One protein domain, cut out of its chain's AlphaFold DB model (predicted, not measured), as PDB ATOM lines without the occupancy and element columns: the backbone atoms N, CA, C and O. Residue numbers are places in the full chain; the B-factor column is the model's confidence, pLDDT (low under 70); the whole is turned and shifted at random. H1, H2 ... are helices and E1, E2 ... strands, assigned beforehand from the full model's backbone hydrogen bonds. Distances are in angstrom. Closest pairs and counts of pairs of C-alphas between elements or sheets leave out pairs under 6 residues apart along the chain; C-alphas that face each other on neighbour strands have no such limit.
ATOM      1  N   ASP A  87      14.057 -56.093  17.510       86.69
ATOM      2  CA  ASP A  87      13.535 -56.719  16.288       86.69
ATOM      3  C   ASP A  87      12.726 -57.979  16.606       86.69
ATOM      4  O   ASP A  87      11.721 -58.268  15.956       86.69
ATOM      5  N   ASP A  88      13.158 -58.725  17.624       77.00
ATOM      6  CA  ASP A  88      12.597 -60.034  17.958       77.00
ATOM      7  C   ASP A  88      11.287 -59.920  18.764       77.00
ATOM      8  O   ASP A  88      10.513 -60.883  18.845       77.00
ATOM      9  N   TRP A  89      11.011 -58.759  19.372       67.44
ATOM     10  CA  TRP A  89       9.968 -58.617  20.390       67.44
ATOM     11  C   TRP A  89       9.021 -57.432  20.196       67.44
ATOM     12  O   TRP A  89       9.343 -56.396  19.626       67.44
ATOM     13  N   MET A  90       7.795 -57.613  20.696       62.31
ATOM     14  CA  MET A  90       6.701 -56.659  20.536       62.31
ATOM     15  C   MET A  90       7.044 -55.312  21.182       62.31
ATOM     16  O   MET A  90       7.193 -55.207  22.399       62.31
ATOM     17  N   GLN A  91       7.103 -54.279  20.348       69.00
ATOM     18  CA  GLN A  91       7.222 -52.888  20.765       69.00
ATOM     19  C   GLN A  91       5.982 -52.493  21.578       69.00
ATOM     20  O   GLN A  91       4.848 -52.640  21.117       69.00
ATOM     21  N   MET A  92       6.194 -51.985  22.789       73.62
ATOM     22  CA  MET A  92       5.142 -51.400  23.619       73.62
ATOM     23  C   MET A  92       5.539 -49.972  24.000       73.62
ATOM     24  O   MET A  92       6.733 -49.712  24.182       73.62
ATOM     25  N   PRO A  93       4.574 -49.047  24.156       78.06
ATOM     26  CA  PRO A  93       4.853 -47.741  24.740       78.06
ATOM     27  C   PRO A  93       5.589 -47.892  26.075       78.06
ATOM     28  O   PRO A  93       5.283 -48.798  26.852       78.06
ATOM     29  N   ASP A  94       6.570 -47.025  26.325       84.56
ATOM     30  CA  ASP A  94       7.379 -47.003  27.551       84.56
ATOM     31  C   ASP A  94       8.163 -48.302  27.848       84.56
ATOM     32  O   ASP A  94       8.557 -48.538  28.998       84.56
ATOM     33  N   LEU A  95       8.416 -49.160  26.846       86.31
ATOM     34  CA  LEU A  95       9.149 -50.423  27.022       86.31
ATOM     35  C   LEU A  95      10.514 -50.205  27.689       86.31
ATOM     36  O   LEU A  95      10.826 -50.870  28.680       86.31
ATOM     37  N   LEU A  96      11.306 -49.253  27.182       88.00
ATOM     38  CA  LEU A  96      12.659 -48.973  27.672       88.00
ATOM     39  C   LEU A  96      12.635 -48.584  29.153       88.00
ATOM     40  O   LEU A  96      13.337 -49.185  29.970       88.00
ATOM     41  N   ARG A  97      11.775 -47.626  29.515       89.00
ATOM     42  CA  ARG A  97      11.568 -47.193  30.901       89.00
ATOM     43  C   ARG A  97      11.089 -48.330  31.792       89.00
ATOM     44  O   ARG A  97      11.640 -48.526  32.875       89.00
ATOM     45  N   THR A  98      10.090 -49.085  31.348       87.81
ATOM     46  CA  THR A  98       9.503 -50.184  32.126       87.81
ATOM     47  C   THR A  98      10.544 -51.249  32.438       87.81
ATOM     48  O   THR A  98      10.708 -51.637  33.597       87.81
ATOM     49  N   VAL A  99      11.294 -51.695  31.431       87.38
ATOM     50  CA  VAL A  99      12.351 -52.693  31.608       87.38
ATOM     51  C   VAL A  99      13.462 -52.136  32.491       87.38
ATOM     52  O   VAL A  99      13.844 -52.798  33.453       87.38
ATOM     53  N   ARG A 100      13.924 -50.901  32.262       88.62
ATOM     54  CA  ARG A 100      15.005 -50.305  33.056       88.62
ATOM     55  C   ARG A 100      14.668 -50.180  34.542       88.62
ATOM     56  O   ARG A 100      15.527 -50.454  35.377       88.62
ATOM     57  N   LEU A 101      13.441 -49.783  34.884       87.69
ATOM     58  CA  LEU A 101      13.012 -49.623  36.279       87.69
ATOM     59  C   LEU A 101      12.923 -50.953  37.041       87.69
ATOM     60  O   LEU A 101      13.013 -50.954  38.266       87.69
ATOM     61  N   ASN A 102      12.757 -52.072  36.333       87.25
ATOM     62  CA  ASN A 102      12.592 -53.394  36.938       87.25
ATOM     63  C   ASN A 102      13.838 -54.285  36.792       87.25
ATOM     64  O   ASN A 102      14.032 -55.200  37.592       87.25
ATOM     65  N   PHE A 103      14.692 -54.018  35.798       88.38
ATOM     66  CA  PHE A 103      15.818 -54.867  35.418       88.38
ATOM     67  C   PHE A 103      17.023 -54.025  34.978       88.38
ATOM     68  O   PHE A 103      17.194 -53.684  33.808       88.38
ATOM     69  N   SER A 104      17.914 -53.707  35.920       88.69
ATOM     70  CA  SER A 104      19.107 -52.892  35.646       88.69
ATOM     71  C   SER A 104      20.157 -53.588  34.773       88.69
ATOM     72  O   SER A 104      21.031 -52.918  34.226       88.69
ATOM     73  N   ASN A 105      20.091 -54.915  34.675       89.81
ATOM     74  CA  ASN A 105      21.002 -55.762  33.911       89.81
ATOM     75  C   ASN A 105      20.516 -56.044  32.477       89.81
ATOM     76  O   ASN A 105      21.220 -56.720  31.729       89.81
ATOM     77  N   ILE A 106      19.334 -55.547  32.095       89.81
ATOM     78  CA  ILE A 106      18.821 -55.639  30.727       89.81
ATOM     79  C   ILE A 106      19.190 -54.359  29.964       89.81
ATOM     80  O   ILE A 106      18.963 -53.246  30.439       89.81
ATOM     81  N   LEU A 107      19.778 -54.544  28.785       91.44
ATOM     82  CA  LEU A 107      20.174 -53.516  27.821       91.44
ATOM     83  C   LEU A 107      19.433 -53.755  26.502       91.44
ATOM     84  O   LEU A 107      18.787 -54.787  26.356       91.44
ATOM     85  N   PHE A 108      19.534 -52.842  25.535       91.75
ATOM     86  CA  PHE A 108      18.759 -52.932  24.294       91.75
ATOM     87  C   PHE A 108      19.649 -52.990  23.058       91.75
ATOM     88  O   PHE A 108      20.604 -52.222  22.931       91.75
ATOM     89  N   SER A 109      19.283 -53.886  22.149       92.69
ATOM     90  CA  SER A 109      19.843 -54.035  20.810       92.69
ATOM     91  C   SER A 109      18.725 -53.925  19.780       92.69
ATOM     92  O   SER A 109      17.562 -54.131  20.110       92.69
ATOM     93  N   GLY A 110      19.065 -53.616  18.537       92.44
ATOM     94  CA  GLY A 110      18.138 -53.731  17.419       92.44
ATOM     95  C   GLY A 110      18.732 -53.192  16.127       92.44
ATOM     96  O   GLY A 110      19.763 -52.516  16.140       92.44
ATOM     97  N   SER A 111      18.082 -53.474  15.013       92.94
ATOM     98  CA  SER A 111      18.414 -52.960  13.696       92.94
ATOM     99  C   SER A 111      18.177 -51.457  13.627       92.94
ATOM    100  O   SER A 111      17.301 -50.894  14.290       92.94
ATOM    101  N   LEU A 112      18.921 -50.787  12.752       92.00
ATOM    102  CA  LEU A 112      18.869 -49.331  12.606       92.00
ATOM    103  C   LEU A 112      17.463 -48.777  12.292       92.00
ATOM    104  O   LEU A 112      17.156 -47.640  12.646       92.00
ATOM    105  N   HIS A 113      16.609 -49.563  11.631       89.44
ATOM    106  CA  HIS A 113      15.243 -49.165  11.275       89.44
ATOM    107  C   HIS A 113      14.241 -49.275  12.437       89.44
ATOM    108  O   HIS A 113      13.192 -48.637  12.385       89.44
ATOM    109  N   VAL A 114      14.559 -50.057  13.473       90.69
ATOM    110  CA  VAL A 114      13.721 -50.216  14.669       90.69
ATOM    111  C   VAL A 114      13.930 -49.054  15.642       90.69
ATOM    112  O   VAL A 114      13.002 -48.627  16.326       90.69
ATOM    113  N   TRP A 115      15.143 -48.510  15.686       91.94
ATOM    114  CA  TRP A 115      15.486 -47.401  16.562       91.94
ATOM    115  C   TRP A 115      14.959 -46.055  16.061       91.94
ATOM    116  O   TRP A 115      15.238 -45.633  14.936       91.94
ATOM    117  N   THR A 116      14.297 -45.315  16.952       91.00
ATOM    118  CA  THR A 116      13.917 -43.916  16.720       91.00
ATOM    119  C   THR A 116      14.794 -42.942  17.522       91.00
ATOM    120  O   THR A 116      15.372 -43.320  18.551       91.00
ATOM    121  N   PRO A 117      14.910 -41.667  17.097       91.31
ATOM    122  CA  PRO A 117      15.579 -40.631  17.888       91.31
ATOM    123  C   PRO A 117      14.997 -40.466  19.301       91.31
ATOM    124  O   PRO A 117      15.738 -40.188  20.249       91.31
ATOM    125  N   GLU A 118      13.688 -40.670  19.461       91.19
ATOM    126  CA  GLU A 118      12.992 -40.600  20.748       91.19
ATOM    127  C   GLU A 118      13.443 -41.731  21.678       91.19
ATOM    128  O   GLU A 118      13.785 -41.463  22.828       91.19
ATOM    129  N   MET A 119      13.541 -42.967  21.169       91.69
ATOM    130  CA  MET A 119      14.032 -44.117  21.940       91.69
ATOM    131  C   MET A 119      15.480 -43.921  22.392       91.69
ATOM    132  O   MET A 119      15.817 -44.216  23.536       91.69
ATOM    133  N   LEU A 120      16.339 -43.380  21.523       92.75
ATOM    134  CA  LEU A 120      17.723 -43.062  21.886       92.75
ATOM    135  C   LEU A 120      17.812 -41.961  22.942       92.75
ATOM    136  O   LEU A 120      18.632 -42.031  23.857       92.75
ATOM    137  N   THR A 121      16.969 -40.937  22.826       93.00
ATOM    138  CA  THR A 121      16.891 -39.863  23.821       93.00
ATOM    139  C   THR A 121      16.432 -40.410  25.171       93.00
ATOM    140  O   THR A 121      17.034 -40.087  26.196       93.00
ATOM    141  N   GLU A 122      15.423 -41.280  25.181       92.44
ATOM    142  CA  GLU A 122      14.958 -41.954  26.390       92.44
ATOM    143  C   GLU A 122      16.049 -42.852  26.996       92.44
ATOM    144  O   GLU A 122      16.329 -42.749  28.191       92.44
ATOM    145  N   ALA A 123      16.726 -43.673  26.186       92.25
ATOM    146  CA  ALA A 123      17.813 -44.536  26.649       92.25
ATOM    147  C   ALA A 123      18.934 -43.736  27.338       92.25
ATOM    148  O   ALA A 123      19.381 -44.112  28.425       92.25
ATOM    149  N   ARG A 124      19.316 -42.583  26.770       92.38
ATOM    150  CA  ARG A 124      20.291 -41.658  27.374       92.38
ATOM    151  C   ARG A 124      19.821 -41.103  28.712       92.38
ATOM    152  O   ARG A 124      20.585 -41.121  29.673       92.38
ATOM    153  N   GLN A 125      18.572 -40.642  28.799       93.06
ATOM    154  CA  GLN A 125      17.998 -40.129  30.053       93.06
ATOM    155  C   GLN A 125      17.955 -41.201  31.151       93.06
ATOM    156  O   GLN A 125      18.099 -40.891  32.333       93.06
ATOM    157  N   LEU A 126      17.780 -42.464  30.761       91.00
ATOM    158  CA  LEU A 126      17.750 -43.620  31.654       91.00
ATOM    159  C   LEU A 126      19.143 -44.199  31.977       91.00
ATOM    160  O   LEU A 126      19.248 -45.123  32.798       91.00
ATOM    161  N   GLY A 127      20.202 -43.685  31.343       89.25
ATOM    162  CA  GLY A 127      21.570 -44.188  31.478       89.25
ATOM    163  C   GLY A 127      21.715 -45.644  31.028       89.25
ATOM    164  O   GLY A 127      22.394 -46.426  31.696       89.25
ATOM    165  N   VAL A 128      21.015 -46.033  29.959       88.75
ATOM    166  CA  VAL A 128      21.072 -47.378  29.372       88.75
ATOM    167  C   VAL A 128      21.943 -47.338  28.126       88.75
ATOM    168  O   VAL A 128      21.728 -46.496  27.259       88.75
ATOM    169  N   GLN A 129      22.900 -48.263  28.032       90.06
ATOM    170  CA  GLN A 129      23.718 -48.402  26.828       90.06
ATOM    171  C   GLN A 129      22.885 -48.991  25.687       90.06
ATOM    172  O   GLN A 129      22.093 -49.918  25.886       90.06
ATOM    173  N   THR A 130      23.100 -48.457  24.494       93.12
ATOM    174  CA  THR A 130      22.364 -48.774  23.273       93.12
ATOM    175  C   THR A 130      23.258 -49.489  22.271       93.12
ATOM    176  O   THR A 130      24.380 -49.066  21.991       93.12
ATOM    177  N   PHE A 131      22.744 -50.586  21.725       96.50
ATOM    178  CA  PHE A 131      23.405 -51.382  20.702       96.50
ATOM    179  C   PHE A 131      22.597 -51.271  19.410       96.50
ATOM    180  O   PHE A 131      21.371 -51.402  19.424       96.50
ATOM    181  N   VAL A 132      23.280 -51.051  18.291       96.50
ATOM    182  CA  VAL A 132      22.666 -51.122  16.966       96.50
ATOM    183  C   VAL A 132      23.347 -52.172  16.111       96.50
ATOM    184  O   VAL A 132      24.576 -52.235  16.035       96.50
ATOM    185  N   ASN A 133      22.528 -52.993  15.466       95.00
ATOM    186  CA  ASN A 133      22.961 -53.946  14.466       95.00
ATOM    187  C   ASN A 133      22.856 -53.304  13.077       95.00
ATOM    188  O   ASN A 133      21.768 -52.893  12.665       95.00
ATOM    189  N   VAL A 134      23.984 -53.210  12.373       95.69
ATOM    190  CA  VAL A 134      24.025 -52.807  10.963       95.69
ATOM    191  C   VAL A 134      24.535 -53.936  10.070       95.69
ATOM    192  O   VAL A 134      24.902 -53.669   8.949       95.69
ATOM    193  N   LEU A 135      24.568 -55.190  10.523       94.06
ATOM    194  CA  LEU A 135      25.108 -56.309   9.744       94.06
ATOM    195  C   LEU A 135      24.271 -56.657   8.499       94.06
ATOM    196  O   LEU A 135      23.089 -56.322   8.369       94.06
ATOM    197  N   GLY A 136      24.870 -57.453   7.611       92.81
ATOM    198  CA  GLY A 136      24.195 -57.998   6.436       92.81
ATOM    199  C   GLY A 136      23.970 -56.930   5.359       92.81
ATOM    200  O   GLY A 136      24.870 -56.138   5.103       92.81
ATOM    201  N   PRO A 137      22.802 -56.888   4.691       92.56
ATOM    202  CA  PRO A 137      22.531 -55.890   3.646       92.56
ATOM    203  C   PRO A 137      22.584 -54.436   4.135       92.56
ATOM    204  O   PRO A 137      22.795 -53.521   3.339       92.56
ATOM    205  N   GLU A 138      22.393 -54.223   5.438       93.06
ATOM    206  CA  GLU A 138      22.445 -52.905   6.061       93.06
ATOM    207  C   GLU A 138      23.883 -52.448   6.358       93.06
ATOM    208  O   GLU A 138      24.060 -51.291   6.747       93.06
ATOM    209  N   ASP A 139      24.898 -53.300   6.146       96.88
ATOM    210  CA  ASP A 139      26.292 -53.013   6.508       96.88
ATOM    211  C   ASP A 139      26.966 -52.219   5.402       96.88
ATOM    212  O   ASP A 139      27.689 -52.723   4.546       96.88
ATOM    213  N   ASN A 140      26.604 -50.948   5.352       95.94
ATOM    214  CA  ASN A 140      27.072 -50.019   4.351       95.94
ATOM    215  C   ASN A 140      27.399 -48.673   4.997       95.94
ATOM    216  O   ASN A 140      26.935 -48.335   6.092       95.94
ATOM    217  N   ARG A 141      28.192 -47.881   4.275       96.00
ATOM    218  CA  ARG A 141      28.661 -46.574   4.729       96.00
ATOM    219  C   ARG A 141      27.541 -45.654   5.208       96.00
ATOM    220  O   ARG A 141      27.683 -45.020   6.247       96.00
ATOM    221  N   GLU A 142      26.438 -45.576   4.465       96.75
ATOM    222  CA  GLU A 142      25.322 -44.677   4.781       96.75
ATOM    223  C   GLU A 142      24.708 -45.011   6.149       96.75
ATOM    224  O   GLU A 142      24.489 -44.128   6.987       96.75
ATOM    225  N   ASN A 143      24.485 -46.299   6.407       97.31
ATOM    226  CA  ASN A 143      23.939 -46.775   7.670       97.31
ATOM    227  C   ASN A 143      24.934 -46.652   8.830       97.31
ATOM    228  O   ASN A 143      24.524 -46.275   9.932       97.31
ATOM    229  N   LEU A 144      26.229 -46.879   8.596       97.75
ATOM    230  CA  LEU A 144      27.279 -46.620   9.587       97.75
ATOM    231  C   LEU A 144      27.351 -45.132   9.960       97.75
ATOM    232  O   LEU A 144      27.340 -44.788  11.143       97.75
ATOM    233  N   GLU A 145      27.349 -44.237   8.970       96.88
ATOM    234  CA  GLU A 145      27.309 -42.784   9.178       96.88
ATOM    235  C   GLU A 145      26.064 -42.372   9.966       96.88
ATOM    236  O   GLU A 145      26.135 -41.551  10.888       96.88
ATOM    237  N   ARG A 146      24.911 -42.966   9.641       96.06
ATOM    238  CA  ARG A 146      23.665 -42.747  10.377       96.06
ATOM    239  C   ARG A 146      23.765 -43.237  11.820       96.06
ATOM    240  O   ARG A 146      23.376 -42.480  12.707       96.06
ATOM    241  N   ALA A 147      24.303 -44.427  12.079       96.88
ATOM    242  CA  ALA A 147      24.492 -44.956  13.430       96.88
ATOM    243  C   ALA A 147      25.432 -44.069  14.273       96.88
ATOM    244  O   ALA A 147      25.097 -43.693  15.401       96.88
ATOM    245  N   VAL A 148      26.566 -43.642  13.706       96.50
ATOM    246  CA  VAL A 148      27.532 -42.738  14.360       96.50
ATOM    247  C   VAL A 148      26.909 -41.372  14.668       96.50
ATOM    248  O   VAL A 148      27.067 -40.844  15.777       96.50
ATOM    249  N   ARG A 149      26.161 -40.803  13.715       94.50
ATOM    250  CA  ARG A 149      25.438 -39.533  13.889       94.50
ATOM    251  C   ARG A 149      24.346 -39.645  14.948       94.50
ATOM    252  O   ARG A 149      24.207 -38.748  15.773       94.50
ATOM    253  N   MET A 150      23.598 -40.746  14.944       93.69
ATOM    254  CA  MET A 150      22.566 -41.021  15.943       93.69
ATOM    255  C   MET A 150      23.155 -41.216  17.339       93.69
ATOM    256  O   MET A 150      22.436 -40.967  18.299       93.69
ATOM    257  N   GLY A 151      24.439 -41.575  17.461       93.25
ATOM    258  CA  GLY A 151      25.183 -41.602  18.721       93.25
ATOM    259  C   GLY A 151      24.875 -42.821  19.587       93.25
ATOM    260  O   GLY A 151      24.635 -42.653  20.783       93.25
ATOM    261  N   PHE A 152      24.830 -44.004  18.973       95.75
ATOM    262  CA  PHE A 152      24.779 -45.289  19.678       95.75
ATOM    263  C   PHE A 152      26.069 -45.555  20.463       95.75
ATOM    264  O   PHE A 152      27.145 -45.132  20.039       95.75
ATOM    265  N   ASP A 153      25.963 -46.292  21.571       94.38
ATOM    266  CA  ASP A 153      27.124 -46.687  22.383       94.38
ATOM    267  C   ASP A 153      27.919 -47.823  21.723       94.38
ATOM    268  O   ASP A 153      29.149 -47.837  21.762       94.38
ATOM    269  N   PHE A 154      27.213 -48.760  21.088       96.06
ATOM    270  CA  PHE A 154      27.794 -49.889  20.367       96.06
ATOM    271  C   PHE A 154      27.174 -50.020  18.977       96.06
ATOM    272  O   PHE A 154      25.953 -49.999  18.823       96.06
ATOM    273  N   ILE A 155      28.026 -50.204  17.966       97.12
ATOM    274  CA  ILE A 155      27.640 -50.410  16.566       97.12
ATOM    275  C   ILE A 155      28.244 -51.743  16.117       97.12
ATOM    276  O   ILE A 155      29.463 -51.912  16.155       97.12
ATOM    277  N   GLN A 156      27.398 -52.697  15.732       96.44
ATOM    278  CA  GLN A 156      27.810 -54.019  15.261       96.44
ATOM    279  C   GLN A 156      27.909 -54.030  13.730       96.44
ATOM    280  O   GLN A 156      26.901 -53.827  13.061       96.44
ATOM    281  N   THR A 157      29.113 -54.275  13.206       97.50
ATOM    282  CA  THR A 157      29.473 -54.193  11.778       97.50
ATOM    283  C   THR A 157      30.636 -55.139  11.453       97.50
ATOM    284  O   THR A 157      31.462 -55.417  12.328       97.50
ATOM    285  N   ASP A 158      30.714 -55.585  10.202       97.06
ATOM    286  CA  ASP A 158      31.846 -56.278   9.574       97.06
ATOM    287  C   ASP A 158      32.832 -55.294   8.888       97.06
ATOM    288  O   ASP A 158      33.840 -55.713   8.318       97.06
ATOM    289  N   HIS A 159      32.567 -53.981   8.942       96.69
ATOM    290  CA  HIS A 159      33.374 -52.902   8.358       96.69
ATOM    291  C   HIS A 159      34.027 -52.021   9.440       96.69
ATOM    292  O   HIS A 159      33.847 -50.800   9.507       96.69
ATOM    293  N   GLU A 160      34.841 -52.627  10.306       95.06
ATOM    294  CA  GLU A 160      35.422 -51.967  11.478       95.06
ATOM    295  C   GLU A 160      36.377 -50.817  11.131       95.06
ATOM    296  O   GLU A 160      36.473 -49.848  11.886       95.06
ATOM    297  N   ALA A 161      37.092 -50.912  10.007       96.75
ATOM    298  CA  ALA A 161      37.985 -49.850   9.546       96.75
ATOM    299  C   ALA A 161      37.198 -48.590   9.156       96.75
ATOM    300  O   ALA A 161      37.538 -47.490   9.590       96.75
ATOM    301  N   GLU A 162      36.101 -48.761   8.419       96.94
ATOM    302  CA  GLU A 162      35.236 -47.655   8.010       96.94
ATOM    303  C   GLU A 162      34.548 -47.009   9.216       96.94
ATOM    304  O   GLU A 162      34.551 -45.784   9.350       96.94
ATOM    305  N   LEU A 163      34.050 -47.816  10.159       97.44
ATOM    306  CA  LEU A 163      33.493 -47.299  11.408       97.44
ATOM    307  C   LEU A 163      34.523 -46.468  12.196       97.44
ATOM    308  O   LEU A 163      34.189 -45.398  12.708       97.44
ATOM    309  N   ARG A 164      35.780 -46.924  12.288       96.88
ATOM    310  CA  ARG A 164      36.852 -46.173  12.968       96.88
ATOM    311  C   ARG A 164      37.111 -44.823  12.307       96.88
ATOM    312  O   ARG A 164      37.255 -43.833  13.024       96.88
ATOM    313  N   ASP A 165      37.146 -44.771  10.980       97.25
ATOM    314  CA  ASP A 165      37.344 -43.521  10.242       97.25
ATOM    315  C   ASP A 165      36.206 -42.528  10.509       97.25
ATOM    316  O   ASP A 165      36.459 -41.362  10.819       97.25
ATOM    317  N   LEU A 166      34.956 -42.997  10.486       97.31
ATOM    318  CA  LEU A 166      33.781 -42.174  10.783       97.31
ATOM    319  C   LEU A 166      33.793 -41.622  12.215       97.31
ATOM    320  O   LEU A 166      33.500 -40.443  12.428       97.31
ATOM    321  N   LEU A 167      34.168 -42.445  13.198       96.12
ATOM    322  CA  LEU A 167      34.297 -42.011  14.593       96.12
ATOM    323  C   LEU A 167      35.406 -40.963  14.764       96.12
ATOM    324  O   LEU A 167      35.207 -39.971  15.463       96.12
ATOM    325  N   ASN A 168      36.549 -41.137  14.095       95.88
ATOM    326  CA  ASN A 168      37.646 -40.166  14.134       95.88
ATOM    327  C   ASN A 168      37.250 -38.820  13.510       95.88
ATOM    328  O   ASN A 168      37.587 -37.774  14.065       95.88
ATOM    329  N   LEU A 169      36.519 -38.840  12.391       93.88
ATOM    330  CA  LEU A 169      36.006 -37.628  11.749       93.88
ATOM    331  C   LEU A 169      35.040 -36.874  12.665       93.88
ATOM    332  O   LEU A 169      35.185 -35.666  12.835       93.88
ATOM    333  N   LYS A 170      34.103 -37.582  13.307       92.25
ATOM    334  CA  LYS A 170      33.169 -36.982  14.271       92.25
ATOM    335  C   LYS A 170      33.906 -36.299  15.428       92.25
ATOM    336  O   LYS A 170      33.625 -35.146  15.732       92.25
ATOM    337  N   LEU A 171      34.893 -36.978  16.015       90.25
ATOM    338  CA  LEU A 171      35.699 -36.437  17.115       90.25
ATOM    339  C   LEU A 171      36.569 -35.241  16.710       90.25
ATOM    340  O   LEU A 171      36.943 -34.451  17.573       90.25
ATOM    341  N   ALA A 172      36.958 -35.132  15.437       90.38
ATOM    342  CA  ALA A 172      37.683 -33.967  14.938       90.38
ATOM    343  C   ALA A 172      36.757 -32.747  14.849       90.38
ATOM    344  O   ALA A 172      37.119 -31.689  15.347       90.38
ATOM    345  N   VAL A 173      35.545 -32.921  14.309       87.69
ATOM    346  CA  VAL A 173      34.538 -31.850  14.213       87.69
ATOM    347  C   VAL A 173      34.134 -31.335  15.598       87.69
ATOM    348  O   VAL A 173      34.129 -30.132  15.815       87.69
ATOM    349  N   GLU A 174      33.888 -32.228  16.562       86.75
ATOM    350  CA  GLU A 174      33.500 -31.852  17.935       86.75
ATOM    351  C   GLU A 174      34.598 -31.106  18.719       86.75
ATOM    352  O   GLU A 174      34.312 -30.516  19.755       86.75
ATOM    353  N   LYS A 175      35.862 -31.148  18.275       80.75
ATOM    354  CA  LYS A 175      36.961 -30.384  18.898       80.75
ATOM    355  C   LYS A 175      37.096 -28.965  18.354       80.75
ATOM    356  O   LYS A 175      37.752 -28.151  19.001       80.75
ATOM    357  N   ASP A 176      36.541 -28.715  17.173       73.25
ATOM    358  CA  ASP A 176      36.609 -27.426  16.487       73.25
ATOM    359  C   ASP A 176      35.377 -26.535  16.785       73.25
ATOM    360  O   ASP A 176      35.370 -25.367  16.389       73.25
ATOM    361  N   GLU A 177      34.368 -27.063  17.495       63.62
ATOM    362  CA  GLU A 177      33.176 -26.356  18.016       63.62
ATOM    363  C   GLU A 177      33.344 -25.899  19.478       63.62
ATOM    364  O   GLU A 177      32.880 -24.775  19.792       63.62
TER     365      GLU A 177
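This is residues 87 to 177 of the 177 residues of the protein "GP-PDE domain-containing protein" of Acidobacteria bacterium (UniProt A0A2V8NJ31). Four helices, H1 to H4, follow one another in a curved row along one side of three short strands; E2 and E3 lie side by side, and E1 reaches E2 with its end. H3 packs on the small sheet of E2 and E3, H1 and H4 lie at the two ends of the row, and the tail of H4, residues 171 to 176, sticks out with residue 177. The row is loosely joined between H2 and H3. The printed part has 91 residues, with four named helices and three named strands in the order H1 E1 H2 E2 H3 E3 H4, E2 and E3 parallel; of the 54 residues in named elements helices hold 44, the class being mostly helix, and the whole is compact, with a radius of gyration of the C-alphas of 14.1 A and spans of 38 by 34 by 20 A.

Start at H1, residues 95 to 102; it touches H2, residues 117 to 125, closest at C-alphas 96 and 123, 6.9 A, at a shallow tilt of 16 degrees, the same way. Between them, E1, residues 106 to 109, pairs with no named strand, though C-alphas 109 and 131 are 4.4 A apart. Next, E2, residues 131 to 133, and E3, residues 154 to 156, are parallel neighbours at 17 degrees; look for N 132 and O 154, 2.9 A apart, within hydrogen-bond range. With H3, residues 141 to 150, they form a strand-helix-strand unit, two parallel strands joined through a helix, with a right-handed crossover; the closest C-alphas of H3 and E3 are 147 and 155, 7.0 A. H2 and H3 are close but not clearly touching, closest at C-alphas 117 and 150, 7.3 A. H4, residues 160 to 176, touches H3 with residues 162 to 167 alone, closest at C-alphas 144 and 163, 6.5 A, at a steep tilt of 44 degrees, the same way. Every O i to N i+4 pair is within hydrogen-bond range in H1, H2 and H3, and 11 of 13 in H4.

Find C-alpha 95 at (9.149, -50.423, 27.022), where H1 begins; it spans 10.9 A. H2 spans 12.4 A and H3 13.9 A. H4 runs 25.1 A to C-alpha 176 at (36.609, -27.426, 16.487).

The C-alphas farthest apart, those of Met 90 and Asp 176, are 42.0 A apart. The printed part has no cut and no long link, and pLDDT is under 70 at residues 89 to 91 and 177.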